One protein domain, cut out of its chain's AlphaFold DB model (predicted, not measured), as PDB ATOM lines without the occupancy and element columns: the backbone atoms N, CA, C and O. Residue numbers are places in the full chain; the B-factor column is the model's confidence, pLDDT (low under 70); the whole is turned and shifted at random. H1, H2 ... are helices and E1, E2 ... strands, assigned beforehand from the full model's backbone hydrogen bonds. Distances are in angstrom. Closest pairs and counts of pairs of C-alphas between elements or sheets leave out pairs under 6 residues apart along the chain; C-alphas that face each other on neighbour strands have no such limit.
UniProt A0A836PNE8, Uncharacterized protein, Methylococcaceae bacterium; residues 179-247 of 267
ATOM      1  N   LEU A 179      11.856  88.794  15.206       97.44
ATOM      2  CA  LEU A 179      10.426  88.725  14.936       97.44
ATOM      3  C   LEU A 179       9.928  87.275  14.930       97.44
ATOM      4  O   LEU A 179      10.420  86.426  14.179       97.44
ATOM      5  N   HIS A 180       8.912  87.007  15.740       97.06
ATOM      6  CA  HIS A 180       8.222  85.726  15.839       97.06
ATOM      7  C   HIS A 180       6.849  85.850  15.176       97.06
ATOM      8  O   HIS A 180       5.960  86.523  15.692       97.06
ATOM      9  N   ILE A 181       6.668  85.228  14.015       96.62
ATOM     10  CA  ILE A 181       5.469  85.406  13.193       96.62
ATOM     11  C   ILE A 181       4.601  84.156  13.283       96.62
ATOM     12  O   ILE A 181       4.979  83.101  12.778       96.62
ATOM     13  N   GLY A 182       3.435  84.273  13.915       94.31
ATOM     14  CA  GLY A 182       2.402  83.239  13.860       94.31
ATOM     15  C   GLY A 182       1.652  83.340  12.537       94.31
ATOM     16  O   GLY A 182       1.139  84.411  12.221       94.31
ATOM     17  N   MET A 183       1.614  82.255  11.767       92.00
ATOM     18  CA  MET A 183       1.051  82.214  10.418       92.00
ATOM     19  C   MET A 183      -0.217  81.364  10.378       92.00
ATOM     20  O   MET A 183      -0.175  80.192  10.741       92.00
ATOM     21  N   ASP A 184      -1.310  81.936   9.875       88.81
ATOM     22  CA  ASP A 184      -2.552  81.224   9.563       88.81
ATOM     23  C   ASP A 184      -2.654  81.037   8.040       88.81
ATOM     24  O   ASP A 184      -2.891  81.990   7.279       88.81
ATOM     25  N   PHE A 185      -2.407  79.808   7.578       82.75
ATOM     26  CA  PHE A 185      -2.408  79.488   6.155       82.75
ATOM     27  C   PHE A 185      -3.835  79.355   5.620       82.75
ATOM     28  O   PHE A 185      -4.462  78.298   5.683       82.75
ATOM     29  N   ASN A 186      -4.317  80.419   4.981       78.50
ATOM     30  CA  ASN A 186      -5.620  80.440   4.325       78.50
ATOM     31  C   ASN A 186      -5.524  80.907   2.864       78.50
ATOM     32  O   ASN A 186      -4.716  81.767   2.525       78.50
ATOM     33  N   VAL A 187      -6.363  80.363   1.979       73.62
ATOM     34  CA  VAL A 187      -6.357  80.710   0.546       73.62
ATOM     35  C   VAL A 187      -7.154  81.995   0.321       73.62
ATOM     36  O   VAL A 187      -8.343  82.055   0.631       73.62
ATOM     37  N   GLY A 188      -6.513  83.027  -0.231       77.56
ATOM     38  CA  GLY A 188      -7.147  84.305  -0.572       77.56
ATOM     39  C   GLY A 188      -7.433  85.234   0.611       77.56
ATOM     40  O   GLY A 188      -7.963  86.325   0.402       77.56
ATOM     41  N   LYS A 189      -7.118  84.812   1.842       87.19
ATOM     42  CA  LYS A 189      -7.267  85.595   3.082       87.19
ATOM     43  C   LYS A 189      -6.191  85.229   4.098       87.19
ATOM     44  O   LYS A 189      -6.491  84.952   5.254       87.19
ATOM     45  N   MET A 190      -4.948  85.171   3.648       87.62
ATOM     46  CA  MET A 190      -3.825  84.815   4.501       87.62
ATOM     47  C   MET A 190      -3.599  85.886   5.566       87.62
ATOM     48  O   MET A 190      -3.671  87.085   5.266       87.62
ATOM     49  N   SER A 191      -3.323  85.450   6.793       93.75
ATOM     50  CA  SER A 191      -3.063  86.343   7.918       93.75
ATOM     51  C   SER A 191      -1.874  85.884   8.744       93.75
ATOM     52  O   SER A 191      -1.655  84.689   8.932       93.75
ATOM     53  N   ALA A 192      -1.119  86.848   9.258       95.06
ATOM     54  CA  ALA A 192       0.018  86.597  10.122       95.06
ATOM     55  C   ALA A 192       0.120  87.676  11.198       95.06
ATOM     56  O   ALA A 192      -0.042  88.857  10.899       95.06
ATOM     57  N   ILE A 193       0.431  87.277  12.430       96.75
ATOM     58  CA  ILE A 193       0.633  88.203  13.549       96.75
ATOM     59  C   ILE A 193       2.102  88.184  13.953       96.75
ATOM     60  O   ILE A 193       2.679  87.126  14.226       96.75
ATOM     61  N   VAL A 194       2.705  89.370  13.991       97.12
ATOM     62  CA  VAL A 194       4.111  89.580  14.323       97.12
ATOM     63  C   VAL A 194       4.237  89.836  15.813       97.12
ATOM     64  O   VAL A 194       3.599  90.736  16.359       97.12
ATOM     65  N   HIS A 195       5.099  89.061  16.456       97.50
ATOM     66  CA  HIS A 195       5.400  89.191  17.866       97.50
ATOM     67  C   HIS A 195       6.878  89.482  18.102       97.50
ATOM     68  O   HIS A 195       7.746  89.044  17.346       97.50
ATOM     69  N   VAL A 196       7.150  90.165  19.208       96.69
ATOM     70  CA  VAL A 196       8.488  90.298  19.795       96.69
ATOM     71  C   VAL A 196       8.467  89.738  21.209       96.69
ATOM     72  O   VAL A 196       7.451  89.818  21.905       96.69
ATOM     73  N   GLU A 197       9.582  89.148  21.624       94.25
ATOM     74  CA  GLU A 197       9.758  88.620  22.972       94.25
ATOM     75  C   GLU A 197      10.739  89.501  23.743       94.25
ATOM     76  O   GLU A 197      11.907  89.620  23.375       94.25
ATOM     77  N   ASP A 198      10.270  90.098  24.835       91.06
ATOM     78  CA  ASP A 198      11.100  90.865  25.755       91.06
ATOM     79  C   ASP A 198      11.301  90.069  27.049       91.06
ATOM     80  O   ASP A 198      10.394  89.409  27.562       91.06
ATOM     81  N   THR A 199      12.507  90.145  27.610       89.56
ATOM     82  CA  THR A 199      12.796  89.592  28.935       89.56
ATOM     83  C   THR A 199      12.714  90.707  29.968       89.56
ATOM     84  O   THR A 199      13.534  91.625  29.965       89.56
ATOM     85  N   VAL A 200      11.739  90.627  30.869       85.56
ATOM     86  CA  VAL A 200      11.504  91.621  31.922       85.56
ATOM     87  C   VAL A 200      11.726  91.016  33.306       85.56
ATOM     88  O   VAL A 200      11.673  89.803  33.492       85.56
ATOM     89  N   LYS A 201      11.973  91.855  34.313       82.56
ATOM     90  CA  LYS A 201      11.984  91.414  35.715       82.56
ATOM     91  C   LYS A 201      10.585  91.548  36.303       82.56
ATOM     92  O   LYS A 201       9.887  92.511  35.991       82.56
ATOM     93  N   ASP A 202      10.197  90.624  37.179       78.88
ATOM     94  CA  ASP A 202       8.971  90.789  37.958       78.88
ATOM     95  C   ASP A 202       9.194  91.896  38.995       78.88
ATOM     96  O   ASP A 202       9.948  91.741  39.958       78.88
ATOM     97  N   VAL A 203       8.553  93.043  38.784       75.44
ATOM     98  CA  VAL A 203       8.651  94.195  39.691       75.44
ATOM     99  C   VAL A 203       7.965  93.945  41.035       75.44
ATOM    100  O   VAL A 203       8.274  94.627  42.008       75.44
ATOM    101  N   ASN A 204       7.077  92.950  41.118       77.56
ATOM    102  CA  ASN A 204       6.331  92.630  42.333       77.56
ATOM    103  C   ASN A 204       7.017  91.556  43.189       77.56
ATOM    104  O   ASN A 204       6.587  91.300  44.315       77.56
ATOM    105  N   LYS A 205       8.079  90.917  42.681       77.88
ATOM    106  CA  LYS A 205       8.819  89.864  43.388       77.88
ATOM    107  C   LYS A 205      10.319  90.115  43.319       77.88
ATOM    108  O   LYS A 205      10.996  89.717  42.371       77.88
ATOM    109  N   ALA A 206      10.857  90.719  44.378       70.62
ATOM    110  CA  ALA A 206      12.301  90.826  44.555       70.62
ATOM    111  C   ALA A 206      12.938  89.421  44.490       70.62
ATOM    112  O   ALA A 206      12.554  88.532  45.246       70.62
ATOM    113  N   ASN A 207      13.904  89.239  43.581       76.19
ATOM    114  CA  ASN A 207      14.608  87.982  43.268       76.19
ATOM    115  C   ASN A 207      13.852  86.940  42.416       76.19
ATOM    116  O   ASN A 207      14.208  85.761  42.448       76.19
ATOM    117  N   SER A 208      12.849  87.330  41.621       76.38
ATOM    118  CA  SER A 208      12.278  86.409  40.629       76.38
ATOM    119  C   SER A 208      13.250  86.120  39.477       76.38
ATOM    120  O   SER A 208      14.074  86.959  39.097       76.38
ATOM    121  N   ALA A 209      13.092  84.953  38.847       82.31
ATOM    122  CA  ALA A 209      13.639  84.738  37.513       82.31
ATOM    123  C   ALA A 209      13.045  85.773  36.529       82.31
ATOM    124  O   ALA A 209      11.901  86.207  36.725       82.31
ATOM    125  N   PRO A 210      13.793  86.183  35.489       82.81
ATOM    126  CA  PRO A 210      13.250  87.024  34.434       82.81
ATOM    127  C   PRO A 210      12.067  86.340  33.741       82.81
ATOM    128  O   PRO A 210      12.107  85.141  33.460       82.81
ATOM    129  N   LEU A 211      11.021  87.110  33.468       85.31
ATOM    130  CA  LEU A 211       9.838  86.683  32.737       85.31
ATOM    131  C   LEU A 211      10.013  87.013  31.259       85.31
ATOM    132  O   LEU A 211      10.510  88.083  30.910       85.31
ATOM    133  N   LYS A 212       9.561  86.110  30.395       88.00
ATOM    134  CA  LYS A 212       9.418  86.385  28.965       88.00
ATOM    135  C   LYS A 212       8.013  86.905  28.709       88.00
ATOM    136  O   LYS A 212       7.043  86.246  29.076       88.00
ATOM    137  N   ILE A 213       7.917  88.083  28.108       89.81
ATOM    138  CA  ILE A 213       6.656  88.665  27.656       89.81
ATOM    139  C   ILE A 213       6.682  88.699  26.138       89.81
ATOM    140  O   ILE A 213       7.587  89.270  25.535       89.81
ATOM    141  N   THR A 214       5.660  88.106  25.533       91.75
ATOM    142  CA  THR A 214       5.445  88.147  24.092       91.75
ATOM    143  C   THR A 214       4.399  89.207  23.786       91.75
ATOM    144  O   THR A 214       3.275  89.131  24.280       91.75
ATOM    145  N   SER A 215       4.768  90.200  22.981       94.38
ATOM    146  CA  SER A 215       3.874  91.280  22.555       94.38
ATOM    147  C   SER A 215       3.551  91.122  21.077       94.38
ATOM    148  O   SER A 215       4.476  90.976  20.283       94.38
ATOM    149  N   ALA A 216       2.270  91.168  20.706       95.44
ATOM    150  CA  ALA A 216       1.858  91.332  19.313       95.44
ATOM    151  C   ALA A 216       2.050  92.802  18.918       95.44
ATOM    152  O   ALA A 216       1.541  93.686  19.604       95.44
ATOM    153  N   VAL A 217       2.816  93.056  17.860       96.25
ATOM    154  CA  VAL A 217       3.298  94.406  17.509       96.25
ATOM    155  C   VAL A 217       2.976  94.823  16.081       96.25
ATOM    156  O   VAL A 217       3.076  96.002  15.754       96.25
ATOM    157  N   ASP A 218       2.607  93.874  15.223       96.50
ATOM    158  CA  ASP A 218       2.197  94.145  13.848       96.50
ATOM    159  C   ASP A 218       1.377  92.972  13.289       96.50
ATOM    160  O   ASP A 218       1.383  91.869  13.844       96.50
ATOM    161  N   GLU A 219       0.704  93.191  12.165       96.06
ATOM    162  CA  GLU A 219      -0.101  92.187  11.479       96.06
ATOM    163  C   GLU A 219      -0.011  92.308   9.951       96.06
ATOM    164  O   GLU A 219       0.162  93.383   9.374       96.06
ATOM    165  N   PHE A 220      -0.160  91.169   9.279       95.69
ATOM    166  CA  PHE A 220      -0.425  91.078   7.849       95.69
ATOM    167  C   PHE A 220      -1.793  90.443   7.678       95.69
ATOM    168  O   PHE A 220      -2.015  89.339   8.166       95.69
ATOM    169  N   MET A 221      -2.701  91.113   6.971       94.12
ATOM    170  CA  MET A 221      -4.088  90.669   6.843       94.12
ATOM    171  C   MET A 221      -4.528  90.655   5.380       94.12
ATOM    172  O   MET A 221      -4.296  91.612   4.643       94.12
ATOM    173  N   GLY A 222      -5.214  89.586   4.970       90.38
ATOM    174  CA  GLY A 222      -5.902  89.515   3.679       90.38
ATOM    175  C   GLY A 222      -4.992  89.312   2.465       90.38
ATOM    176  O   GLY A 222      -5.365  89.713   1.365       90.38
ATOM    177  N   LEU A 223      -3.813  88.706   2.639       89.31
ATOM    178  CA  LEU A 223      -2.926  88.410   1.511       89.31
ATOM    179  C   LEU A 223      -3.434  87.214   0.691       89.31
ATOM    180  O   LEU A 223      -4.133  86.337   1.199       89.31
ATOM    181  N   LEU A 224      -3.109  87.212  -0.604       86.56
ATOM    182  CA  LEU A 224      -3.663  86.264  -1.573       86.56
ATOM    183  C   LEU A 224      -3.149  84.837  -1.351       86.56
ATOM    184  O   LEU A 224      -3.935  83.895  -1.231       86.56
ATOM    185  N   ASP A 225      -1.830  84.688  -1.338       87.12
ATOM    186  CA  ASP A 225      -1.125  83.414  -1.338       87.12
ATOM    187  C   ASP A 225       0.212  83.507  -0.566       87.12
ATOM    188  O   ASP A 225       0.604  84.565  -0.061       87.12
ATOM    189  N   THR A 226       0.891  82.366  -0.427       88.25
ATOM    190  CA  THR A 226       2.134  82.257   0.340       88.25
ATOM    191  C   THR A 226       3.263  83.081  -0.291       88.25
ATOM    192  O   THR A 226       3.957  83.766   0.459       88.25
ATOM    193  N   PRO A 227       3.443  83.108  -1.630       90.69
ATOM    194  CA  PRO A 227       4.393  84.018  -2.271       90.69
ATOM    195  C   PRO A 227       4.146  85.497  -1.950       90.69
ATOM    196  O   PRO A 227       5.096  86.222  -1.649       90.69
ATOM    197  N   ALA A 228       2.887  85.954  -1.961       91.62
ATOM    198  CA  ALA A 228       2.552  87.327  -1.589       91.62
ATOM    199  C   ALA A 228       2.893  87.621  -0.120       91.62
ATOM    200  O   ALA A 228       3.404  88.699   0.183       91.62
ATOM    201  N   MET A 229       2.658  86.657   0.777       93.56
ATOM    202  CA  MET A 229       3.025  86.756   2.192       93.56
ATOM    203  C   MET A 229       4.541  86.833   2.397       93.56
ATOM    204  O   MET A 229       5.008  87.728   3.098       93.56
ATOM    205  N   ILE A 230       5.317  85.965   1.741       92.00
ATOM    206  CA  ILE A 230       6.788  85.992   1.797       92.00
ATOM    207  C   ILE A 230       7.302  87.360   1.344       92.00
ATOM    208  O   ILE A 230       8.016  88.031   2.088       92.00
ATOM    209  N   LYS A 231       6.846  87.831   0.178       94.94
ATOM    210  CA  LYS A 231       7.259  89.127  -0.366       94.94
ATOM    211  C   LYS A 231       6.906  90.286   0.567       94.94
ATOM    212  O   LYS A 231       7.703  91.212   0.715       94.94
ATOM    213  N   ALA A 232       5.723  90.262   1.181       95.88
ATOM    214  CA  ALA A 232       5.294  91.298   2.118       95.88
ATOM    215  C   ALA A 232       6.179  91.334   3.373       95.88
ATOM    216  O   ALA A 232       6.581  92.417   3.801       95.88
ATOM    217  N   ILE A 233       6.521  90.164   3.923       95.31
ATOM    218  CA  ILE A 233       7.396  90.038   5.094       95.31
ATOM    219  C   ILE A 233       8.810  90.531   4.766       95.31
ATOM    220  O   ILE A 233       9.331  91.378   5.488       95.31
ATOM    221  N   GLU A 234       9.405  90.073   3.664       94.12
ATOM    222  CA  GLU A 234      10.761  90.467   3.253       94.12
ATOM    223  C   GLU A 234      10.864  91.963   2.938       94.12
ATOM    224  O   GLU A 234      11.837  92.616   3.305       94.12
ATOM    225  N   THR A 235       9.834  92.527   2.297       96.12
ATOM    226  CA  THR A 235       9.795  93.960   1.971       96.12
ATOM    227  C   THR A 235       9.689  94.812   3.233       96.12
ATOM    228  O   THR A 235      10.322  95.862   3.323       96.12
ATOM    229  N   LYS A 236       8.871  94.388   4.204       96.62
ATOM    230  CA  LYS A 236       8.632  95.157   5.431       96.62
ATOM    231  C   LYS A 236       9.771  95.001   6.442       96.62
ATOM    232  O   LYS A 236      10.075  95.957   7.148       96.62
ATOM    233  N   TYR A 237      10.420  93.836   6.482       96.06
ATOM    234  CA  TYR A 237      11.443  93.490   7.475       96.06
ATOM    235  C   TYR A 237      12.743  92.945   6.856       96.06
ATOM    236  O   TYR A 237      13.184  91.853   7.222       96.06
ATOM    237  N   PRO A 238      13.412  93.699   5.967       94.12
ATOM    238  CA  PRO A 238      14.560  93.196   5.207       94.12
ATOM    239  C   PRO A 238      15.781  92.847   6.072       94.12
ATOM    240  O   PRO A 238      16.594  92.018   5.679       94.12
ATOM    241  N   ASN A 239      15.915  93.472   7.248       94.31
ATOM    242  CA  ASN A 239      17.091  93.343   8.116       94.31
ATOM    243  C   ASN A 239      16.812  92.606   9.435       94.31
ATOM    244  O   ASN A 239      17.689  92.538  10.294       94.31
ATOM    245  N   HIS A 240      15.603  92.072   9.626       95.81
ATOM    246  CA  HIS A 240      15.253  91.390  10.869       95.81
ATOM    247  C   HIS A 240      15.532  89.896  10.793       95.81
ATOM    248  O   HIS A 240      15.357  89.247   9.764       95.81
ATOM    249  N   ARG A 241      15.874  89.316  11.944       95.44
ATOM    250  CA  ARG A 241      15.809  87.867  12.119       95.44
ATOM    251  C   ARG A 241      14.350  87.461  12.298       95.44
ATOM    252  O   ARG A 241      13.677  87.988  13.179       95.44
ATOM    253  N   ILE A 242      13.881  86.503  11.501       96.00
ATOM    254  CA  ILE A 242      12.476  86.084  11.486       96.00
ATOM    255  C   ILE A 242      12.363  84.587  11.785       96.00
ATOM    256  O   ILE A 242      13.152  83.772  11.309       96.00
ATOM    257  N   THR A 243      11.374  84.206  12.588       95.19
ATOM    258  CA  THR A 243      10.949  82.812  12.765       95.19
ATOM    259  C   THR A 243       9.449  82.717  12.552       95.19
ATOM    260  O   THR A 243       8.690  83.437  13.193       95.19
ATOM    261  N   ILE A 244       9.033  81.833  11.646       92.69
ATOM    262  CA  ILE A 244       7.630  81.637  11.281       92.69
ATOM    263  C   ILE A 244       7.106  80.369  11.959       92.69
ATOM    264  O   ILE A 244       7.718  79.307  11.862       92.69
ATOM    265  N   TYR A 245       5.961  80.493  12.625       91.38
ATOM    266  CA  TYR A 245       5.254  79.423  13.320       91.38
ATOM    267  C   TYR A 245       3.963  79.114  12.552       91.38
ATOM    268  O   TYR A 245       3.034  79.923  12.605       91.38
ATOM    269  N   PRO A 246       3.896  77.999  11.802       85.69
ATOM    270  CA  PRO A 246       2.706  77.627  11.043       85.69
ATOM    271  C   PRO A 246       1.561  77.200  11.973       85.69
ATOM    272  O   PRO A 246       1.803  76.661  13.056       85.69
ATOM    273  N   ASP A 247       0.315  77.376  11.535       77.12
ATOM    274  CA  ASP A 247      -0.839  76.788  12.203       77.12
ATOM    275  C   ASP A 247      -0.807  75.248  12.114       77.12
ATOM    276  O   ASP A 247      -0.275  74.648  11.173       77.12
TER     277      ASP A 247
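What this domain is: This is residues 179 to 247 of the 267 residues of an uncharacterized protein of Methylococcaceae bacterium (UniProt A0A836PNE8). A long hairpin, E2 and E3, makes the length; E1 and E4 widen one end into a strongly twisted four-stranded sheet with H1 over one face, while the tip, residues 203 to 208, sticks out. The printed part has 69 residues, with one named helix and four named strands in the order E1, E2, E3, H1, E4 along the chain; the class is mixed, helices and strands, and the sheet, in the order E3 E2 E1 E4, is mixed. It is loose, radius of gyration of the C-alphas 15.3 A, spans 49 by 24 by 15 A.

How they stand to each other: Start at E2, residues 190 to 200, in an antiparallel hairpin with E3, residues 211 to 223: N 194 and O 218 are 2.8 A apart. E1, residues 179 to 184, extends this into a meander, each strand antiparallel to the one before; N 182 and O 193 are 3.0 A apart. E4, residues 241 to 246, is parallel to E1; N 181 and O 243 are 2.8 A apart. H1, residues 226 to 236, with every O i to N i+4 pair within hydrogen-bond range, is on the sheet, making two layers; its closest C-alpha pair with E3 is Met 229 and Leu 223, 6.2 A. E3, H1 and E4 form a split strand-helix-strand unit, two strands of one sheet that are not neighbours, with a helix between them along the chain and E2 and E1 between them in the sheet; its crossover is right-handed.

Where its parts are: Find E1's start at C-alpha 179 (10.426, 88.725, 14.936) and E4's end at C-alpha 246 (2.706, 77.627, 11.043). E2 spans 32.1 A, E3 33.8 A.

The domain as a whole: The farthest C-alphas, Gly 188 and Ala 206, are 49.6 A apart. The printed part has no cut, no long link, and no printed residue under pLDDT 70.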